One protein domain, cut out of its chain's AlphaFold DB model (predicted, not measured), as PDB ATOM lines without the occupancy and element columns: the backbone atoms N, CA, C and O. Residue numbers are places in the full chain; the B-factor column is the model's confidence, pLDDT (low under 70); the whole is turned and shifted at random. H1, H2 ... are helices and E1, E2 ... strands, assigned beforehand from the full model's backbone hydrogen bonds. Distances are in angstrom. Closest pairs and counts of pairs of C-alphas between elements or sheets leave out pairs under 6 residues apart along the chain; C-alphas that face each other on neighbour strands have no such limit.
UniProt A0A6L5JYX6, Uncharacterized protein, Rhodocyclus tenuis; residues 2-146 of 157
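AT A GLANCE: This is residues 2 to 146 of the 157 residues of an uncharacterized protein of Rhodocyclus tenuis (UniProt A0A6L5JYX6). A small core of helices, made by the helical hairpin H1 and H2, H6 and residues 105 to 112 of H7, has arms reaching out in different directions. Long H7 runs out of this core to a small two-stranded hairpin, E3 and E4, at its far end, while a second small head, the strand hairpin E1 and E2 with the short helices H3 and H4, lies away from the core; H5 leads off from this head, residues 65 to 71 stick out, and H6 folds back into the core. The printed part has 145 residues, with seven named helices and four named strands in the order H1, H2, H3, E1, E2, H4, H5, H6, H7, E3, E4; both two-stranded sheets, E1 - E2 and E3 - E4, are antiparallel, and the class is mostly helix. It is only just loose, close to compact, with a radius of gyration of the C-alphas of 17.9 A and spans of 53 by 48 by 31 A.

HOW THE PARTS SIT: H1, residues 2 to 9, and H2, residues 17 to 26, touch as a helical hairpin, opposite ways at a shallow tilt of 33 degrees, only just short of steep; their closest C-alphas are those of Ala 2 and Gly 24, 3.8 A apart. H3, residues 31 to 34, touches H4, residues 48 to 52, closest at the C-alphas of Asp 34 and Gly 50, 3.6 A. Between them in the chain, E1, residues 35 to 38, and E2, residues 43 to 46, form an antiparallel hairpin, with N 36 and O 45 at 2.9 A, within hydrogen-bond range. H5, residues 55 to 70, touches H3 with its residues 55 to 58 alone, closest at the C-alphas of Lys 31 and His 55, 4.9 A. H5 and H6, residues 76 to 87, form a helical hairpin but only just touch, with 3 pairs of C-alphas within 8 A, closest Arg 56 and Thr 87 at 6.4 A; they run opposite ways at a shallow tilt of 29 degrees. H6 touches H2 at a steep tilt of 43 degrees, with the C-alphas of Ile 19 and Phe 82 closest, 5.9 A apart. H7, residues 104 to 125, touches H6 with its residues 105 to 109 alone, the same way at a shallow tilt of 24 degrees, closest at the C-alphas of Ala 85 and Ala 106, 3.7 A. H7 touches H1 at a steep tilt of 60 degrees, with its residues 105 to 112 alone, closest at the C-alphas of Ala 5 and Ala 112, 5.4 A. E3, residues 131 to 136, and E4, residues 141 to 145, form an antiparallel hairpin, with N 133 and O 143 at 2.8 A. The closest C-alphas of H7 and E3 are those of Leu 125 and Arg 134, 5.1 A apart. Among the pairs that stay apart are H5 and H7. In H1, H2, H4, H5, H6 and H7 every O i to N i+4 pair is within hydrogen-bond range; H3 is too short for such a pair.

IN THESE COORDINATES: H1 begins at C-alpha 2, (-36.262, 10.192, -10.040), and is 10.6 A long from first to last C-alpha; H2 is 14.3 A, H3 4.6 A, E1 9.4 A, E2 10.0 A and H4 6.0 A. H5 is 21.7 A and H6 16.3 A. H7, 30.9 A, runs from C-alpha 104 at (-33.022, 24.093, -12.271) to C-alpha 125 at (-55.357, 11.618, 5.148). E3 is 15.2 A, and E4, 12.8 A, ends at C-alpha 145, (-60.169, 16.058, -2.342).

THE WHOLE: The two C-alphas farthest apart are those of Arg 71 and Gly 131, 54.9 A. The printed part has no cut. The link from H6 to H7, residues 88 to 103, is long, and the link from H1 to H2 is short. Mean pLDDT of the printed part is 94.6, and no printed residue is under 70.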
ATOM      1  N   ALA A   2     -36.950   9.945  -8.759       92.50
ATOM      2  CA  ALA A   2     -36.262  10.192 -10.040       92.50
ATOM      3  C   ALA A   2     -37.186  10.432 -11.250       92.50
ATOM      4  O   ALA A   2     -37.060  11.448 -11.924       92.50
ATOM      5  N   GLU A   3     -38.156   9.546 -11.487       94.62
ATOM      6  CA  GLU A   3     -39.108   9.673 -12.603       94.62
ATOM      7  C   GLU A   3     -39.911  10.976 -12.544       94.62
ATOM      8  O   GLU A   3     -40.081  11.658 -13.549       94.62
ATOM      9  N   ARG A   4     -40.351  11.369 -11.345       93.94
ATOM     10  CA  ARG A   4     -41.095  12.613 -11.125       93.94
ATOM     11  C   ARG A   4     -40.225  13.838 -11.390       93.94
ATOM     12  O   ARG A   4     -40.688  14.778 -12.026       93.94
ATOM     13  N   ALA A   5     -38.972  13.820 -10.938       95.56
ATOM     14  CA  ALA A   5     -38.023  14.891 -11.226       95.56
ATOM     15  C   ALA A   5     -37.769  15.019 -12.739       95.56
ATOM     16  O   ALA A   5     -37.789  16.124 -13.273       95.56
ATOM     17  N   LEU A   6     -37.607  13.896 -13.446       96.50
ATOM     18  CA  LEU A   6     -37.464  13.886 -14.904       96.50
ATOM     19  C   LEU A   6     -38.712  14.416 -15.617       96.50
ATOM     20  O   LEU A   6     -38.577  15.235 -16.521       96.50
ATOM     21  N   ALA A   7     -39.910  14.019 -15.181       96.19
ATOM     22  CA  ALA A   7     -41.164  14.535 -15.726       96.19
ATOM     23  C   ALA A   7     -41.294  16.056 -15.528       96.19
ATOM     24  O   ALA A   7     -41.683  16.767 -16.448       96.19
ATOM     25  N   MET A   8     -40.901  16.580 -14.361       96.00
ATOM     26  CA  MET A   8     -40.879  18.026 -14.099       96.00
ATOM     27  C   MET A   8     -39.838  18.782 -14.938       96.00
ATOM     28  O   MET A   8     -40.033  19.956 -15.245       96.00
ATOM     29  N   GLY A   9     -38.727  18.133 -15.293       95.56
ATOM     30  CA  GLY A   9     -37.689  18.703 -16.156       95.56
ATOM     31  C   GLY A   9     -37.952  18.541 -17.654       95.56
ATOM     32  O   GLY A   9     -37.218  19.109 -18.465       95.56
ATOM     33  N   GLN A  10     -38.968  17.773 -18.049       95.81
ATOM     34  CA  GLN A  10     -39.241  17.483 -19.452       95.81
ATOM     35  C   GLN A  10     -39.577  18.766 -20.226       95.81
ATOM     36  O   GLN A  10     -40.374  19.592 -19.789       95.81
ATOM     37  N   GLY A  11     -38.949  18.942 -21.394       93.44
ATOM     38  CA  GLY A  11     -39.131  20.127 -22.241       93.44
ATOM     39  C   GLY A  11     -38.352  21.372 -21.794       93.44
ATOM     40  O   GLY A  11     -38.398  22.386 -22.485       93.44
ATOM     41  N   GLN A  12     -37.602  21.310 -20.687       94.75
ATOM     42  CA  GLN A  12     -36.793  22.430 -20.201       94.75
ATOM     43  C   GLN A  12     -35.374  22.382 -20.784       94.75
ATOM     44  O   GLN A  12     -34.549  21.570 -20.372       94.75
ATOM     45  N   ALA A  13     -35.053  23.288 -21.713       94.25
ATOM     46  CA  ALA A  13     -33.751  23.309 -22.401       94.25
ATOM     47  C   ALA A  13     -32.544  23.547 -21.471       94.25
ATOM     48  O   ALA A  13     -31.422  23.176 -21.799       94.25
ATOM     49  N   LEU A  14     -32.773  24.173 -20.315       95.12
ATOM     50  CA  LEU A  14     -31.738  24.494 -19.331       95.12
ATOM     51  C   LEU A  14     -31.462  23.351 -18.340       95.12
ATOM     52  O   LEU A  14     -30.598  23.501 -17.482       95.12
ATOM     53  N   VAL A  15     -32.201  22.239 -18.423       96.50
ATOM     54  CA  VAL A  15     -32.077  21.107 -17.502       96.50
ATOM     55  C   VAL A  15     -31.076  20.080 -18.023       96.50
ATOM     56  O   VAL A  15     -31.203  19.546 -19.123       96.50
ATOM     57  N   HIS A  16     -30.135  19.700 -17.169       96.81
ATOM     58  CA  HIS A  16     -29.238  18.580 -17.384       96.81
ATOM     59  C   HIS A  16     -29.877  17.276 -16.877       96.81
ATOM     60  O   HIS A  16     -29.652  16.838 -15.744       96.81
ATOM     61  N   ALA A  17     -30.670  16.624 -17.732       96.38
ATOM     62  CA  ALA A  17     -31.455  15.433 -17.380       96.38
ATOM     63  C   ALA A  17     -30.668  14.314 -16.650       96.38
ATOM     64  O   ALA A  17     -31.202  13.774 -15.680       96.38
ATOM     65  N   PRO A  18     -29.401  13.994 -16.996       95.94
ATOM     66  CA  PRO A  18     -28.617  13.021 -16.231       95.94
ATOM     67  C   PRO A  18     -28.401  13.390 -14.755       95.94
ATOM     68  O   PRO A  18     -28.419  12.507 -13.900       95.94
ATOM     69  N   ILE A  19     -28.233  14.681 -14.437       96.06
ATOM     70  CA  ILE A  19     -28.050  15.143 -13.051       96.06
ATOM     71  C   ILE A  19     -29.368  15.001 -12.286       96.06
ATOM     72  O   ILE A  19     -29.355  14.551 -11.143       96.06
ATOM     73  N   LEU A  20     -30.505  15.309 -12.921       96.44
ATOM     74  CA  LEU A  20     -31.825  15.061 -12.329       96.44
ATOM     75  C   LEU A  20     -32.085  13.580 -12.073       96.44
ATOM     76  O   LEU A  20     -32.540  13.225 -10.988       96.44
ATOM     77  N   ALA A  21     -31.803  12.724 -13.058       96.81
ATOM     78  CA  ALA A  21     -31.996  11.285 -12.934       96.81
ATOM     79  C   ALA A  21     -31.165  10.727 -11.774       96.81
ATOM     80  O   ALA A  21     -31.702  10.065 -10.885       96.81
ATOM     81  N   LEU A  22     -29.867  11.050 -11.755       96.44
ATOM     82  CA  LEU A  22     -28.955  10.589 -10.719       96.44
ATOM     83  C   LEU A  22     -29.342  11.149  -9.348       96.44
ATOM     84  O   LEU A  22     -29.478  10.388  -8.395       96.44
ATOM     85  N   GLY A  23     -29.583  12.459  -9.252       97.06
ATOM     86  CA  GLY A  23     -29.985  13.113  -8.009       97.06
ATOM     87  C   GLY A  23     -31.271  12.520  -7.450       97.06
ATOM     88  O   GLY A  23     -31.313  12.115  -6.295       97.06
ATOM     89  N   GLY A  24     -32.297  12.357  -8.282       96.38
ATOM     90  CA  GLY A  24     -33.558  11.768  -7.853       96.38
ATOM     91  C   GLY A  24     -33.446  10.295  -7.448       96.38
ATOM     92  O   GLY A  24     -34.242   9.845  -6.623       96.38
ATOM     93  N   LEU A  25     -32.473   9.555  -7.990       96.75
ATOM     94  CA  LEU A  25     -32.206   8.166  -7.616       96.75
ATOM     95  C   LEU A  25     -31.525   8.070  -6.245       96.75
ATOM     96  O   LEU A  25     -31.901   7.214  -5.450       96.75
ATOM     97  N   ILE A  26     -30.546   8.940  -5.964       97.00
ATOM     98  CA  ILE A  26     -29.669   8.776  -4.795       97.00
ATOM     99  C   ILE A  26     -29.840   9.812  -3.682       97.00
ATOM    100  O   ILE A  26     -29.179   9.659  -2.660       97.00
ATOM    101  N   HIS A  27     -30.694  10.834  -3.830       95.50
ATOM    102  CA  HIS A  27     -30.808  11.946  -2.862       95.50
ATOM    103  C   HIS A  27     -30.974  11.512  -1.398       95.50
ATOM    104  O   HIS A  27     -30.460  12.169  -0.497       95.50
ATOM    105  N   ASP A  28     -31.636  10.378  -1.176       95.31
ATOM    106  CA  ASP A  28     -31.915   9.819   0.143       95.31
ATOM    107  C   ASP A  28     -31.034   8.614   0.503       95.31
ATOM    108  O   ASP A  28     -31.194   8.039   1.577       95.31
ATOM    109  N   ALA A  29     -30.084   8.214  -0.349       96.75
ATOM    110  CA  ALA A  29     -29.292   7.000  -0.138       96.75
ATOM    111  C   ALA A  29     -28.492   7.035   1.179       96.75
ATOM    112  O   ALA A  29     -28.327   6.001   1.826       96.75
ATOM    113  N   GLY A  30     -28.087   8.225   1.637       96.19
ATOM    114  CA  GLY A  30     -27.439   8.400   2.939       96.19
ATOM    115  C   GLY A  30     -28.319   8.004   4.136       96.19
ATOM    116  O   GLY A  30     -27.785   7.689   5.199       96.19
ATOM    117  N   LYS A  31     -29.654   7.931   3.983       95.75
ATOM    118  CA  LYS A  31     -30.562   7.491   5.059       95.75
ATOM    119  C   LYS A  31     -30.291   6.052   5.500       95.75
ATOM    120  O   LYS A  31     -30.592   5.702   6.639       95.75
ATOM    121  N   ALA A  32     -29.684   5.234   4.637       95.50
ATOM    122  CA  ALA A  32     -29.274   3.873   4.977       95.50
ATOM    123  C   ALA A  32     -28.262   3.823   6.140       95.50
ATOM    124  O   ALA A  32     -28.202   2.827   6.863       95.50
ATOM    125  N   ASP A  33     -27.505   4.902   6.351       95.12
ATOM    126  CA  ASP A  33     -26.598   5.058   7.488       95.12
ATOM    127  C   ASP A  33     -27.143   5.982   8.585       95.12
ATOM    128  O   ASP A  33     -26.695   5.890   9.735       95.12
ATOM    129  N   ASP A  34     -28.156   6.803   8.285       95.75
ATOM    130  CA  ASP A  34     -28.886   7.547   9.315       95.75
ATOM    131  C   ASP A  34     -29.678   6.620  10.228       95.75
ATOM    132  O   ASP A  34     -29.776   6.898  11.419       95.75
ATOM    133  N   TYR A  35     -30.222   5.521   9.704       96.00
ATOM    134  CA  TYR A  35     -31.096   4.633  10.461       96.00
ATOM    135  C   TYR A  35     -30.505   3.234  10.638       96.00
ATOM    136  O   TYR A  35     -29.914   2.648   9.733       96.00
ATOM    137  N   ARG A  36     -30.708   2.659  11.824       94.81
ATOM    138  CA  ARG A  36     -30.432   1.250  12.118       94.81
ATOM    139  C   ARG A  36     -31.710   0.572  12.583       94.81
ATOM    140  O   ARG A  36     -32.473   1.142  13.364       94.81
ATOM    141  N   TYR A  37     -31.947  -0.634  12.083       95.06
ATOM    142  CA  TYR A  37     -33.083  -1.439  12.510       95.06
ATOM    143  C   TYR A  37     -32.821  -1.999  13.910       95.06
ATOM    144  O   TYR A  37     -31.807  -2.665  14.125       95.06
ATOM    145  N   ASP A  38     -33.721  -1.731  14.854       94.19
ATOM    146  CA  ASP A  38     -33.711  -2.372  16.165       94.19
ATOM    147  C   ASP A  38     -34.627  -3.609  16.137       94.19
ATOM    148  O   ASP A  38     -35.851  -3.454  16.071       94.19
ATOM    149  N   PRO A  39     -34.080  -4.837  16.227       94.06
ATOM    150  CA  PRO A  39     -34.882  -6.056  16.188       94.06
ATOM    151  C   PRO A  39     -35.767  -6.245  17.428       94.06
ATOM    152  O   PRO A  39     -36.771  -6.949  17.347       94.06
ATOM    153  N   VAL A  40     -35.432  -5.614  18.562       94.75
ATOM    154  CA  VAL A  40     -36.204  -5.724  19.808       94.75
ATOM    155  C   VAL A  40     -37.488  -4.919  19.694       94.75
ATOM    156  O   VAL A  40     -38.574  -5.430  19.962       94.75
ATOM    157  N   THR A  41     -37.380  -3.662  19.263       94.00
ATOM    158  CA  THR A  41     -38.560  -2.803  19.108       94.00
ATOM    159  C   THR A  41     -39.208  -2.897  17.737       94.00
ATOM    160  O   THR A  41     -40.323  -2.414  17.590       94.00
ATOM    161  N   ARG A  42     -38.569  -3.544  16.754       94.94
ATOM    162  CA  ARG A  42     -39.013  -3.652  15.352       94.94
ATOM    163  C   ARG A  42     -39.190  -2.305  14.646       94.94
ATOM    164  O   ARG A  42     -39.975  -2.196  13.709       94.94
ATOM    165  N   HIS A  43     -38.443  -1.295  15.079       94.69
ATOM    166  CA  HIS A  43     -38.468   0.048  14.508       94.69
ATOM    167  C   HIS A  43     -37.072   0.470  14.054       94.69
ATOM    168  O   HIS A  43     -36.056   0.046  14.608       94.69
ATOM    169  N   TYR A  44     -37.023   1.353  13.059       95.12
ATOM    170  CA  TYR A  44     -35.795   2.052  12.704       95.12
ATOM    171  C   TYR A  44     -35.515   3.162  13.716       95.12
ATOM    172  O   TYR A  44     -36.398   3.952  14.049       95.12
ATOM    173  N   ARG A  45     -34.274   3.228  14.194       95.56
ATOM    174  CA  ARG A  45     -33.787   4.276  15.092       95.56
ATOM    175  C   ARG A  45     -32.663   5.050  14.443       95.56
ATOM    176  O   ARG A  45     -31.889   4.487  13.672       95.56
ATOM    177  N   LEU A  46     -32.569   6.327  14.793       96.38
ATOM    178  CA  LEU A  46     -31.482   7.175  14.339       96.38
ATOM    179  C   LEU A  46     -30.156   6.654  14.915       96.38
ATOM    180  O   LEU A  46     -30.043   6.385  16.112       96.38
ATOM    181  N   SER A  47     -29.168   6.466  14.051       96.44
ATOM    182  CA  SER A  47     -27.816   6.059  14.410       96.44
ATOM    183  C   SER A  47     -27.044   7.249  14.989       96.44
ATOM    184  O   SER A  47     -27.488   8.397  14.903       96.44
ATOM    185  N   ALA A  48     -25.850   7.009  15.543       96.69
ATOM    186  CA  ALA A  48     -24.963   8.104  15.941       96.69
ATOM    187  C   ALA A  48     -24.599   8.996  14.739       96.69
ATOM    188  O   ALA A  48     -24.584  10.218  14.856       96.69
ATOM    189  N   ARG A  49     -24.384   8.394  13.561       96.31
ATOM    190  CA  ARG A  49     -24.133   9.130  12.316       96.31
ATOM    191  C   ARG A  49     -25.360   9.923  11.879       96.31
ATOM    192  O   ARG A  49     -25.213  11.096  11.567       96.31
ATOM    193  N   GLY A  50     -26.551   9.331  11.925       96.56
ATOM    194  CA  GLY A  50     -27.788  10.048  11.610       96.56
ATOM    195  C   GLY A  50     -28.058  11.209  12.560       96.56
ATOM    196  O   GLY A  50     -28.499  12.266  12.131       96.56
ATOM    197  N   SER A  51     -27.731  11.035  13.842       96.50
ATOM    198  CA  SER A  51     -27.923  12.058  14.876       96.50
ATOM    199  C   SER A  51     -26.936  13.220  14.771       96.50
ATOM    200  O   SER A  51     -27.299  14.345  15.099       96.50
ATOM    201  N   LEU A  52     -25.688  12.955  14.369       96.50
ATOM    202  CA  LEU A  52     -24.604  13.944  14.409       96.50
ATOM    203  C   LEU A  52     -24.227  14.519  13.039       96.50
ATOM    204  O   LEU A  52     -23.698  15.623  12.981       96.50
ATOM    205  N   ILE A  53     -24.447  13.765  11.961       95.75
ATOM    206  CA  ILE A  53     -23.986  14.085  10.601       95.75
ATOM    207  C   ILE A  53     -25.179  14.202   9.649       95.75
ATOM    208  O   ILE A  53     -25.324  15.200   8.958       95.75
ATOM    209  N   GLY A  54     -26.057  13.199   9.635       95.38
ATOM    210  CA  GLY A  54     -27.224  13.156   8.756       95.38
ATOM    211  C   GLY A  54     -26.931  12.705   7.316       95.38
ATOM    212  O   GLY A  54     -25.786  12.662   6.846       95.38
ATOM    213  N   HIS A  55     -28.000  12.346   6.599       95.94
ATOM    214  CA  HIS A  55     -27.909  11.653   5.313       95.94
ATOM    215  C   HIS A  55     -27.308  12.495   4.193       95.94
ATOM    216  O   HIS A  55     -26.654  11.925   3.325       95.94
ATOM    217  N   ARG A  56     -27.509  13.819   4.174       94.81
ATOM    218  CA  ARG A  56     -27.002  14.675   3.084       94.81
ATOM    219  C   ARG A  56     -25.476  14.732   3.082       94.81
ATOM    220  O   ARG A  56     -24.857  14.467   2.054       94.81
ATOM    221  N   ASP A  57     -24.877  14.981   4.245       95.69
ATOM    222  CA  ASP A  57     -23.421  14.981   4.411       95.69
ATOM    223  C   ASP A  57     -22.835  13.576   4.233       95.69
ATOM    224  O   ASP A  57     -21.784  13.400   3.611       95.69
ATOM    225  N   THR A  58     -23.539  12.551   4.719       97.06
ATOM    226  CA  THR A  58     -23.153  11.147   4.508       97.06
ATOM    227  C   THR A  58     -23.137  10.790   3.019       97.06
ATOM    228  O   THR A  58     -22.167  10.207   2.537       97.06
ATOM    229  N   LEU A  59     -24.158  11.197   2.260       97.25
ATOM    230  CA  LEU A  59     -24.236  10.981   0.816       97.25
ATOM    231  C   LEU A  59     -23.092  11.684   0.077       97.25
ATOM    232  O   LEU A  59     -22.475  11.081  -0.799       97.25
ATOM    233  N   GLN A  60     -22.759  12.923   0.444       96.62
ATOM    234  CA  GLN A  60     -21.626  13.635  -0.152       96.62
ATOM    235  C   GLN A  60     -20.297  12.895   0.087       96.62
ATOM    236  O   GLN A  60     -19.495  12.757  -0.839       96.62
ATOM    237  N   GLN A  61     -20.081  12.368   1.298       97.38
ATOM    238  CA  GLN A  61     -18.900  11.557   1.619       97.38
ATOM    239  C   GLN A  61     -18.860  10.262   0.796       97.38
ATOM    240  O   GLN A  61     -17.799   9.887   0.297       97.38
ATOM    241  N   TRP A  62     -20.005   9.601   0.604       97.38
ATOM    242  CA  TRP A  62     -20.106   8.400  -0.228       97.38
ATOM    243  C   TRP A  62     -19.808   8.677  -1.698       97.38
ATOM    244  O   TRP A  62     -19.067   7.915  -2.312       97.38
ATOM    245  N   ILE A  63     -20.334   9.770  -2.255       97.12
ATOM    246  CA  ILE A  63     -20.051  10.175  -3.637       97.12
ATOM    247  C   ILE A  63     -18.552  10.422  -3.807       97.12
ATOM    248  O   ILE A  63     -17.947   9.868  -4.722       97.12
ATOM    249  N   ALA A  64     -17.934  11.188  -2.903       96.44
ATOM    250  CA  ALA A  64     -16.500  11.459  -2.952       96.44
ATOM    251  C   ALA A  64     -15.668  10.164  -2.874       96.44
ATOM    252  O   ALA A  64     -14.756   9.961  -3.678       96.44
ATOM    253  N   ALA A  65     -16.015   9.254  -1.956       97.56
ATOM    254  CA  ALA A  65     -15.351   7.961  -1.820       97.56
ATOM    255  C   ALA A  65     -15.526   7.079  -3.069       97.56
ATOM    256  O   ALA A  65     -14.553   6.501  -3.552       97.56
ATOM    257  N   ALA A  66     -16.736   7.009  -3.630       96.62
ATOM    258  CA  ALA A  66     -17.028   6.236  -4.835       96.62
ATOM    259  C   ALA A  66     -16.285   6.788  -6.059       96.62
ATOM    260  O   ALA A  66     -15.690   6.018  -6.813       96.62
ATOM    261  N   MET A  67     -16.254   8.113  -6.233       96.50
ATOM    262  CA  MET A  67     -15.504   8.750  -7.317       96.50
ATOM    263  C   MET A  67     -14.010   8.434  -7.228       96.50
ATOM    264  O   MET A  67     -13.405   8.077  -8.238       96.50
ATOM    265  N   ALA A  68     -13.427   8.494  -6.026       97.00
ATOM    266  CA  ALA A  68     -12.025   8.148  -5.807       97.00
ATOM    267  C   ALA A  68     -11.748   6.656  -6.066       97.00
ATOM    268  O   ALA A  68     -10.826   6.315  -6.809       97.00
ATOM    269  N   MET A  69     -12.572   5.767  -5.503       98.19
ATOM    270  CA  MET A  69     -12.424   4.313  -5.623       98.19
ATOM    271  C   MET A  69     -12.537   3.833  -7.074       98.19
ATOM    272  O   MET A  69     -11.776   2.968  -7.503       98.19
ATOM    273  N   HIS A  70     -13.459   4.418  -7.838       97.50
ATOM    274  CA  HIS A  70     -13.721   4.036  -9.224       97.50
ATOM    275  C   HIS A  70     -13.027   4.933 -10.254       97.50
ATOM    276  O   HIS A  70     -13.224   4.739 -11.450       97.50
ATOM    277  N   ARG A  71     -12.201   5.892  -9.809       96.06
ATOM    278  CA  ARG A  71     -11.500   6.866 -10.667       96.06
ATOM    279  C   ARG A  71     -12.449   7.582 -11.637       96.06
ATOM    280  O   ARG A  71     -12.116   7.807 -12.800       96.06
ATOM    281  N   VAL A  72     -13.644   7.920 -11.157       95.19
ATOM    282  CA  VAL A  72     -14.644   8.648 -11.944       95.19
ATOM    283  C   VAL A  72     -14.183  10.091 -12.081       95.19
ATOM    284  O   VAL A  72     -14.042  10.800 -11.087       95.19
ATOM    285  N   ASN A  73     -13.982  10.528 -13.321       93.38
ATOM    286  CA  ASN A  73     -13.645  11.907 -13.635       93.38
ATOM    287  C   ASN A  73     -14.871  12.611 -14.228       93.38
ATOM    288  O   ASN A  73     -15.280  12.300 -15.347       93.38
ATOM    289  N   LEU A  74     -15.465  13.532 -13.467       92.81
ATOM    290  CA  LEU A  74     -16.563  14.380 -13.931       92.81
ATOM    291  C   LEU A  74     -16.031  15.780 -14.247       92.81
ATOM    292  O   LEU A  74     -15.223  16.297 -13.472       92.81
ATOM    293  N   PRO A  75     -16.519  16.436 -15.317       96.06
ATOM    294  CA  PRO A  75     -16.298  17.864 -15.502       96.06
ATOM    295  C   PRO A  75     -16.688  18.627 -14.235       96.06
ATOM    296  O   PRO A  75     -17.751  18.378 -13.660       96.06
ATOM    297  N   GLU A  76     -15.846  19.571 -13.812       96.06
ATOM    298  CA  GLU A  76     -16.016  20.293 -12.545       96.06
ATOM    299  C   GLU A  76     -17.413  20.914 -12.414       96.06
ATOM    300  O   GLU A  76     -18.060  20.794 -11.377       96.06
ATOM    301  N   THR A  77     -17.933  21.497 -13.494       96.38
ATOM    302  CA  THR A  77     -19.272  22.099 -13.525       96.38
ATOM    303  C   THR A  77     -20.391  21.088 -13.267       96.38
ATOM    304  O   THR A  77     -21.348  21.411 -12.566       96.38
ATOM    305  N   GLN A  78     -20.269  19.858 -13.777       96.12
ATOM    306  CA  GLN A  78     -21.240  18.790 -13.531       96.12
ATOM    307  C   GLN A  78     -21.142  18.277 -12.096       96.12
ATOM    308  O   GLN A  78     -22.173  18.056 -11.465       96.12
ATOM    309  N   TYR A  79     -19.927  18.138 -11.559       96.81
ATOM    310  CA  TYR A  79     -19.723  17.752 -10.163       96.81
ATOM    311  C   TYR A  79     -20.309  18.795  -9.202       96.81
ATOM    312  O   TYR A  79     -21.129  18.456  -8.350       96.81
ATOM    313  N   LEU A  80     -19.957  20.073  -9.377       97.00
ATOM    314  CA  LEU A  80     -20.481  21.167  -8.558       97.00
ATOM    315  C   LEU A  80     -22.002  21.277  -8.679       97.00
ATOM    316  O   LEU A  80     -22.685  21.391  -7.665       97.00
ATOM    317  N   GLY A  81     -22.541  21.194  -9.899       97.06
ATOM    318  CA  GLY A  81     -23.983  21.214 -10.140       97.06
ATOM    319  C   GLY A  81     -24.707  20.046  -9.471       97.06
ATOM    320  O   GLY A  81     -25.752  20.244  -8.858       97.06
ATOM    321  N   PHE A  82     -24.131  18.845  -9.522       97.62
ATOM    322  CA  PHE A  82     -24.700  17.656  -8.900       97.62
ATOM    323  C   PHE A  82     -24.696  17.729  -7.369       97.62
ATOM    324  O   PHE A  82     -25.741  17.533  -6.748       97.62
ATOM    325  N   ILE A  83     -23.562  18.080  -6.752       97.44
ATOM    326  CA  ILE A  83     -23.485  18.263  -5.294       97.44
ATOM    327  C   ILE A  83     -24.405  19.401  -4.840       97.44
ATOM    328  O   ILE A  83     -25.104  19.259  -3.836       97.44
ATOM    329  N   HIS A  84     -24.473  20.505  -5.590       97.38
ATOM    330  CA  HIS A  84     -25.400  21.602  -5.300       97.38
ATOM    331  C   HIS A  84     -26.857  21.140  -5.354       97.38
ATOM    332  O   HIS A  84     -27.630  21.447  -4.453       97.38
ATOM    333  N   ALA A  85     -27.231  20.347  -6.359       97.44
ATOM    334  CA  ALA A  85     -28.588  19.832  -6.500       97.44
ATOM    335  C   ALA A  85     -29.014  18.900  -5.351       97.44
ATOM    336  O   ALA A  85     -30.193  18.874  -5.000       97.44
ATOM    337  N   LEU A  86     -28.068  18.181  -4.741       97.00
ATOM    338  CA  LEU A  86     -28.311  17.294  -3.596       97.00
ATOM    339  C   LEU A  86     -28.344  18.016  -2.241       97.00
ATOM    340  O   LEU A  86     -29.020  17.570  -1.315       97.00
ATOM    341  N   THR A  87     -27.580  19.099  -2.098       95.38
ATOM    342  CA  THR A  87     -27.330  19.732  -0.791       95.38
ATOM    343  C   THR A  87     -28.079  21.046  -0.599       95.38
ATOM    344  O   THR A  87     -28.347  21.431   0.544       95.38
ATOM    345  N   ALA A  88     -28.459  21.723  -1.687       95.69
ATOM    346  CA  ALA A  88     -29.184  22.980  -1.618       95.69
ATOM    347  C   ALA A  88     -30.530  22.824  -0.897       95.69
ATOM    348  O   ALA A  88     -31.223  21.809  -0.995       95.69
ATOM    349  N   ALA A  89     -30.915  23.857  -0.155       93.75
ATOM    350  CA  ALA A  89     -32.113  23.845   0.665       93.75
ATOM    351  C   ALA A  89     -32.810  25.201   0.597       93.75
ATOM    352  O   ALA A  89     -32.222  26.233   0.924       93.75
ATOM    353  N   LYS A  90     -34.076  25.186   0.172       91.62
ATOM    354  CA  LYS A  90     -34.889  26.395   0.062       91.62
ATOM    355  C   LYS A  90     -35.219  26.961   1.441       91.62
ATOM    356  O   LYS A  90     -35.725  26.235   2.296       91.62
ATOM    357  N   GLY A  91     -34.997  28.258   1.635       90.06
ATOM    358  CA  GLY A  91     -35.256  28.962   2.890       90.06
ATOM    359  C   GLY A  91     -34.257  28.639   4.001       90.06
ATOM    360  O   GLY A  91     -34.530  28.944   5.163       90.06
ATOM    361  N   ALA A  92     -33.128  27.997   3.680       87.50
ATOM    362  CA  ALA A  92     -32.115  27.676   4.672       87.50
ATOM    363  C   ALA A  92     -31.375  28.951   5.120       87.50
ATOM    364  O   ALA A  92     -30.850  29.685   4.278       87.50
ATOM    365  N   PRO A  93     -31.293  29.225   6.434       89.94
ATOM    366  CA  PRO A  93     -30.566  30.381   6.926       89.94
ATOM    367  C   PRO A  93     -29.084  30.389   6.512       89.94
ATOM    368  O   PRO A  93     -28.427  29.347   6.604       89.94
ATOM    369  N   PRO A  94     -28.503  31.553   6.153       86.69
ATOM    370  CA  PRO A  94     -27.122  31.632   5.666       86.69
ATOM    371  C   PRO A  94     -26.061  31.091   6.638       86.69
ATOM    372  O   PRO A  94     -25.009  30.625   6.206       86.69
ATOM    373  N   TRP A  95     -26.324  31.144   7.947       90.88
ATOM    374  CA  TRP A  95     -25.392  30.696   8.988       90.88
ATOM    375  C   TRP A  95     -25.343  29.172   9.177       90.88
ATOM    376  O   TRP A  95     -24.490  28.694   9.915       90.88
ATOM    377  N   LEU A  96     -26.217  28.401   8.516       91.12
ATOM    378  CA  LEU A  96     -26.184  26.931   8.548       91.12
ATOM    379  C   LEU A  96     -25.235  26.322   7.502       91.12
ATOM    380  O   LEU A  96     -25.149  25.106   7.391       91.12
ATOM    381  N   GLY A  97     -24.560  27.141   6.687       88.00
ATOM    382  CA  GLY A  97     -23.636  26.670   5.645       88.00
ATOM    383  C   GLY A  97     -24.306  26.099   4.387       88.00
ATOM    384  O   GLY A  97     -23.642  25.965   3.357       88.00
ATOM    385  N   LEU A  98     -25.618  25.845   4.432       90.62
ATOM    386  CA  LEU A  98     -26.439  25.440   3.290       90.62
ATOM    387  C   LEU A  98     -26.622  26.589   2.289       90.62
ATOM    388  O   LEU A  98     -26.562  27.771   2.636       90.62
ATOM    389  N   ARG A  99     -26.850  26.238   1.020       94.19
ATOM    390  CA  ARG A  99     -27.059  27.201  -0.069       94.19
ATOM    391  C   ARG A  99     -28.475  27.098  -0.613       94.19
ATOM    392  O   ARG A  99     -29.030  26.009  -0.712       94.19
ATOM    393  N   GLU A 100     -29.035  28.240  -0.995       95.12
ATOM    394  CA  GLU A 100     -30.281  28.282  -1.762       95.12
ATOM    395  C   GLU A 100     -30.094  27.587  -3.122       95.12
ATOM    396  O   GLU A 100     -29.004  27.681  -3.704       95.12
ATOM    397  N   PRO A 101     -31.132  26.926  -3.666       96.25
ATOM    398  CA  PRO A 101     -31.114  26.428  -5.035       96.25
ATOM    399  C   PRO A 101     -30.739  27.539  -6.027       96.25
ATOM    400  O   PRO A 101     -31.253  28.652  -5.975       96.25
ATOM    401  N   ARG A 102     -29.807  27.227  -6.933       95.94
ATOM    402  CA  ARG A 102     -29.259  28.149  -7.955       95.94
ATOM    403  C   ARG A 102     -29.184  27.508  -9.342       95.94
ATOM    404  O   ARG A 102     -28.650  28.104 -10.268       95.94
ATOM    405  N   SER A 103     -29.715  26.296  -9.473       97.00
ATOM    406  CA  SER A 103     -29.866  25.588 -10.737       97.00
ATOM    407  C   SER A 103     -31.283  25.028 -10.839       97.00
ATOM    408  O   SER A 103     -31.980  24.875  -9.822       97.00
ATOM    409  N   LEU A 104     -31.725  24.733 -12.063       97.06
ATOM    410  CA  LEU A 104     -33.022  24.093 -12.271       97.06
ATOM    411  C   LEU A 104     -33.045  22.690 -11.671       97.06
ATOM    412  O   LEU A 104     -34.063  22.305 -11.116       97.06
ATOM    413  N   GLU A 105     -31.927  21.966 -11.682       98.06
ATOM    414  CA  GLU A 105     -31.823  20.633 -11.086       98.06
ATOM    415  C   GLU A 105     -32.086  20.678  -9.581       98.06
ATOM    416  O   GLU A 105     -32.928  19.937  -9.084       98.06
ATOM    417  N   ALA A 106     -31.425  21.595  -8.865       97.50
ATOM    418  CA  ALA A 106     -31.633  21.793  -7.431       97.50
ATOM    419  C   ALA A 106     -33.085  22.187  -7.116       97.50
ATOM    420  O   ALA A 106     -33.677  21.730  -6.139       97.50
ATOM    421  N   THR A 107     -33.673  23.029  -7.971       97.25
ATOM    422  CA  THR A 107     -35.051  23.505  -7.816       97.25
ATOM    423  C   THR A 107     -36.050  22.371  -8.035       97.25
ATOM    424  O   THR A 107     -36.916  22.137  -7.193       97.25
ATOM    425  N   ILE A 108     -35.903  21.630  -9.132       97.38
ATOM    426  CA  ILE A 108     -36.776  20.521  -9.511       97.38
ATOM    427  C   ILE A 108     -36.654  19.370  -8.513       97.38
ATOM    428  O   ILE A 108     -37.682  18.847  -8.096       97.38
ATOM    429  N   LEU A 109     -35.445  18.997  -8.075       96.94
ATOM    430  CA  LEU A 109     -35.278  17.967  -7.042       96.94
ATOM    431  C   LEU A 109     -35.935  18.389  -5.727       96.94
ATOM    432  O   LEU A 109     -36.672  17.605  -5.140       96.94
ATOM    433  N   SER A 110     -35.759  19.637  -5.291       94.94
ATOM    434  CA  SER A 110     -36.430  20.118  -4.079       94.94
ATOM    435  C   SER A 110     -37.961  20.082  -4.209       94.94
ATOM    436  O   SER A 110     -38.650  19.695  -3.264       94.94
ATOM    437  N   MET A 111     -38.506  20.454  -5.371       95.50
ATOM    438  CA  MET A 111     -39.950  20.423  -5.623       95.50
ATOM    439  C   MET A 111     -40.498  18.998  -5.722       95.50
ATOM    440  O   MET A 111     -41.544  18.712  -5.147       95.50
ATOM    441  N   ALA A 112     -39.806  18.105  -6.428       95.62
ATOM    442  CA  ALA A 112     -40.237  16.725  -6.597       95.62
ATOM    443  C   ALA A 112     -40.186  15.939  -5.276       95.62
ATOM    444  O   ALA A 112     -41.083  15.125  -5.043       95.62
ATOM    445  N   ASP A 113     -39.210  16.217  -4.402       94.31
ATOM    446  CA  ASP A 113     -39.097  15.617  -3.065       94.31
ATOM    447  C   ASP A 113     -40.259  16.071  -2.179       94.31
ATOM    448  O   ASP A 113     -41.044  15.256  -1.689       94.31
ATOM    449  N   ARG A 114     -40.465  17.394  -2.093       92.25
ATOM    450  CA  ARG A 114     -41.585  17.970  -1.344       92.25
ATOM    451  C   ARG A 114     -42.931  17.447  -1.841       92.25
ATOM    452  O   ARG A 114     -43.760  17.063  -1.024       92.25
ATOM    453  N   LEU A 115     -43.149  17.419  -3.159       93.75
ATOM    454  CA  LEU A 115     -44.390  16.903  -3.729       93.75
ATOM    455  C   LEU A 115     -44.563  15.414  -3.420       93.75
ATOM    456  O   LEU A 115     -45.682  14.987  -3.168       93.75
ATOM    457  N   SER A 116     -43.485  14.620  -3.412       92.19
ATOM    458  CA  SER A 116     -43.571  13.216  -3.001       92.19
ATOM    459  C   SER A 116     -44.070  13.090  -1.566       92.19
ATOM    460  O   SER A 116     -45.032  12.369  -1.329       92.19
ATOM    461  N   GLY A 117     -43.476  13.845  -0.639       91.00
ATOM    462  CA  GLY A 117     -43.900  13.842   0.761       91.00
ATOM    463  C   GLY A 117     -45.331  14.348   0.957       91.00
ATOM    464  O   GLY A 117     -46.069  13.798   1.772       91.00
ATOM    465  N   GLU A 118     -45.755  15.363   0.198       92.12
ATOM    466  CA  GLU A 118     -47.142  15.833   0.220       92.12
ATOM    467  C   GLU A 118     -48.103  14.777  -0.332       92.12
ATOM    468  O   GLU A 118     -49.092  14.485   0.325       92.12
ATOM    469  N   VAL A 119     -47.817  14.154  -1.477       92.75
ATOM    470  CA  VAL A 119     -48.672  13.096  -2.047       92.75
ATOM    471  C   VAL A 119     -48.832  11.929  -1.073       92.75
ATOM    472  O   VAL A 119     -49.961  11.496  -0.846       92.75
ATOM    473  N   ASP A 120     -47.746  11.467  -0.450       92.88
ATOM    474  CA  ASP A 120     -47.799  10.378   0.532       92.88
ATOM    475  C   ASP A 120     -48.643  10.769   1.754       92.88
ATOM    476  O   ASP A 120     -49.458   9.983   2.241       92.88
ATOM    477  N   LEU A 121     -48.485  12.006   2.233       93.25
ATOM    478  CA  LEU A 121     -49.241  12.524   3.367       93.25
ATOM    479  C   LEU A 121     -50.728  12.702   3.031       93.25
ATOM    480  O   LEU A 121     -51.587  12.326   3.826       93.25
ATOM    481  N   TYR A 122     -51.052  13.235   1.853       93.50
ATOM    482  CA  TYR A 122     -52.431  13.352   1.383       93.50
ATOM    483  C   TYR A 122     -53.059  11.972   1.179       93.50
ATOM    484  O   TYR A 122     -54.186  11.778   1.616       93.50
ATOM    485  N   GLY A 123     -52.339  10.995   0.623       92.12
ATOM    486  CA  GLY A 123     -52.834   9.625   0.455       92.12
ATOM    487  C   GLY A 123     -53.232   8.949   1.773       92.12
ATOM    488  O   GLY A 123     -54.164   8.154   1.802       92.12
ATOM    489  N   GLN A 124     -52.583   9.305   2.886       92.75
ATOM    490  CA  GLN A 124     -52.919   8.790   4.220       92.75
ATOM    491  C   GLN A 124     -54.108   9.503   4.884       92.75
ATOM    492  O   GLN A 124     -54.684   8.986   5.844       92.75
ATOM    493  N   LEU A 125     -54.441  10.718   4.439       94.75
ATOM    494  CA  LEU A 125     -55.357  11.618   5.148       94.75
ATOM    495  C   LEU A 125     -56.615  11.969   4.360       94.75
ATOM    496  O   LEU A 125     -57.599  12.383   4.975       94.75
ATOM    497  N   ALA A 126     -56.567  11.863   3.035       93.00
ATOM    498  CA  ALA A 126     -57.659  12.157   2.125       93.00
ATOM    499  C   ALA A 126     -58.864  11.226   2.365       93.00
ATOM    500  O   ALA A 126     -58.680  10.063   2.724       93.00
ATOM    501  N   PRO A 127     -60.103  11.720   2.183       91.44
ATOM    502  CA  PRO A 127     -61.278  10.861   2.120       91.44
ATOM    503  C   PRO A 127     -61.325  10.123   0.772       91.44
ATOM    504  O   PRO A 127     -60.727  10.572  -0.204       91.44
ATOM    505  N   GLU A 128     -62.070   9.019   0.697       87.19
ATOM    506  CA  GLU A 128     -62.117   8.161  -0.502       87.19
ATOM    507  C   GLU A 128     -62.777   8.818  -1.726       87.19
ATOM    508  O   GLU A 128     -62.463   8.453  -2.855       87.19
ATOM    509  N   THR A 129     -63.694   9.771  -1.527       86.38
ATOM    510  CA  THR A 129     -64.524  10.331  -2.608       86.38
ATOM    511  C   THR A 129     -64.303  11.827  -2.824       86.38
ATOM    512  O   THR A 129     -63.760  12.231  -3.848       86.38
ATOM    513  N   ALA A 130     -64.731  12.672  -1.884       92.31
ATOM    514  CA  ALA A 130     -64.622  14.124  -1.987       92.31
ATOM    515  C   ALA A 130     -64.641  14.800  -0.610       92.31
ATOM    516  O   ALA A 130     -65.109  14.234   0.381       92.31
ATOM    517  N   GLY A 131     -64.184  16.051  -0.560       92.50
ATOM    518  CA  GLY A 131     -64.272  16.901   0.623       92.50
ATOM    519  C   GLY A 131     -63.082  16.766   1.569       92.50
ATOM    520  O   GLY A 131     -61.984  16.375   1.175       92.50
ATOM    521  N   PHE A 132     -63.286  17.148   2.833       95.62
ATOM    522  CA  PHE A 132     -62.219  17.175   3.830       95.62
ATOM    523  C   PHE A 132     -61.989  15.816   4.502       95.62
ATOM    524  O   PHE A 132     -62.886  15.259   5.133       95.62
ATOM    525  N   GLY A 133     -60.742  15.363   4.492       94.00
ATOM    526  CA  GLY A 133     -60.260  14.189   5.210       94.00
ATOM    527  C   GLY A 133     -59.871  14.479   6.661       94.00
ATOM    528  O   GLY A 133     -60.475  15.325   7.335       94.00
ATOM    529  N   ARG A 134     -58.852  13.776   7.164       92.19
ATOM    530  CA  ARG A 134     -58.348  13.911   8.542       92.19
ATOM    531  C   ARG A 134     -57.428  15.125   8.696       92.19
ATOM    532  O   ARG A 134     -56.725  15.516   7.768       92.19
ATOM    533  N   TYR A 135     -57.435  15.725   9.889       94.06
ATOM    534  CA  TYR A 135     -56.482  16.776  10.249       94.06
ATOM    535  C   TYR A 135     -55.094  16.179  10.496       94.06
ATOM    536  O   TYR A 135     -54.989  15.122  11.122       94.06
ATOM    537  N   HIS A 136     -54.045  16.888  10.077       91.94
ATOM    538  CA  HIS A 136     -52.669  16.524  10.403       91.94
ATOM    539  C   HIS A 136     -51.788  17.761  10.654       91.94
ATOM    540  O   HIS A 136     -51.828  18.700   9.853       91.94
ATOM    541  N   PRO A 137     -50.952  17.781  11.715       91.12
ATOM    542  CA  PRO A 137     -50.123  18.940  12.061       91.12
ATOM    543  C   PRO A 137     -49.196  19.408  10.933       91.12
ATOM    544  O   PRO A 137     -49.080  20.609  10.701       91.12
ATOM    545  N   GLN A 138     -48.585  18.481  10.186       86.44
ATOM    546  CA  GLN A 138     -47.713  18.819   9.052       86.44
ATOM    547  C   GLN A 138     -48.467  19.508   7.904       86.44
ATOM    548  O   GLN A 138     -47.872  20.337   7.223       86.44
ATOM    549  N   LEU A 139     -49.766  19.230   7.718       87.69
ATOM    550  CA  LEU A 139     -50.605  19.954   6.753       87.69
ATOM    551  C   LEU A 139     -51.121  21.286   7.306       87.69
ATOM    552  O   LEU A 139     -51.636  22.101   6.546       87.69
ATOM    553  N   ARG A 140     -51.034  21.497   8.628       89.62
ATOM    554  CA  ARG A 140     -51.690  22.603   9.348       89.62
ATOM    555  C   ARG A 140     -53.182  22.714   9.003       89.62
ATOM    556  O   ARG A 140     -53.748  23.803   8.988       89.62
ATOM    557  N   GLY A 141     -53.813  21.581   8.701       92.06
ATOM    558  CA  GLY A 141     -55.150  21.541   8.128       92.06
ATOM    559  C   GLY A 141     -55.617  20.127   7.808       92.06
ATOM    560  O   GLY A 141     -55.008  19.136   8.218       92.06
ATOM    561  N   ARG A 142     -56.740  20.051   7.091       93.06
ATOM    562  CA  ARG A 142     -57.346  18.807   6.601       93.06
ATOM    563  C   ARG A 142     -57.104  18.704   5.098       93.06
ATOM    564  O   ARG A 142     -57.323  19.685   4.390       93.06
ATOM    565  N   ALA A 143     -56.693  17.530   4.623       91.94
ATOM    566  CA  ALA A 143     -56.596  17.264   3.190       91.94
ATOM    567  C   ALA A 143     -57.976  17.450   2.539       91.94
ATOM    568  O   ALA A 143     -58.969  16.977   3.089       91.94
ATOM    569  N   PHE A 144     -58.047  18.138   1.400       92.31
ATOM    570  CA  PHE A 144     -59.281  18.304   0.633       92.31
ATOM    571  C   PHE A 144     -59.139  17.595  -0.711       92.31
ATOM    572  O   PHE A 144     -58.178  17.853  -1.434       92.31
ATOM    573  N   VAL A 145     -60.088  16.721  -1.036       93.38
ATOM    574  CA  VAL A 145     -60.169  16.058  -2.342       93.38
ATOM    575  C   VAL A 145     -61.271  16.711  -3.157       93.38
ATOM    576  O   VAL A 145     -62.435  16.734  -2.752       93.38
ATOM    577  N   VAL A 146     -60.888  17.237  -4.319       88.81
ATOM    578  CA  VAL A 146     -61.831  17.636  -5.361       88.81
ATOM    579  C   VAL A 146     -62.341  16.334  -5.977       88.81
ATOM    580  O   VAL A 146     -61.597  15.667  -6.692       88.81
TER     581      VAL A 146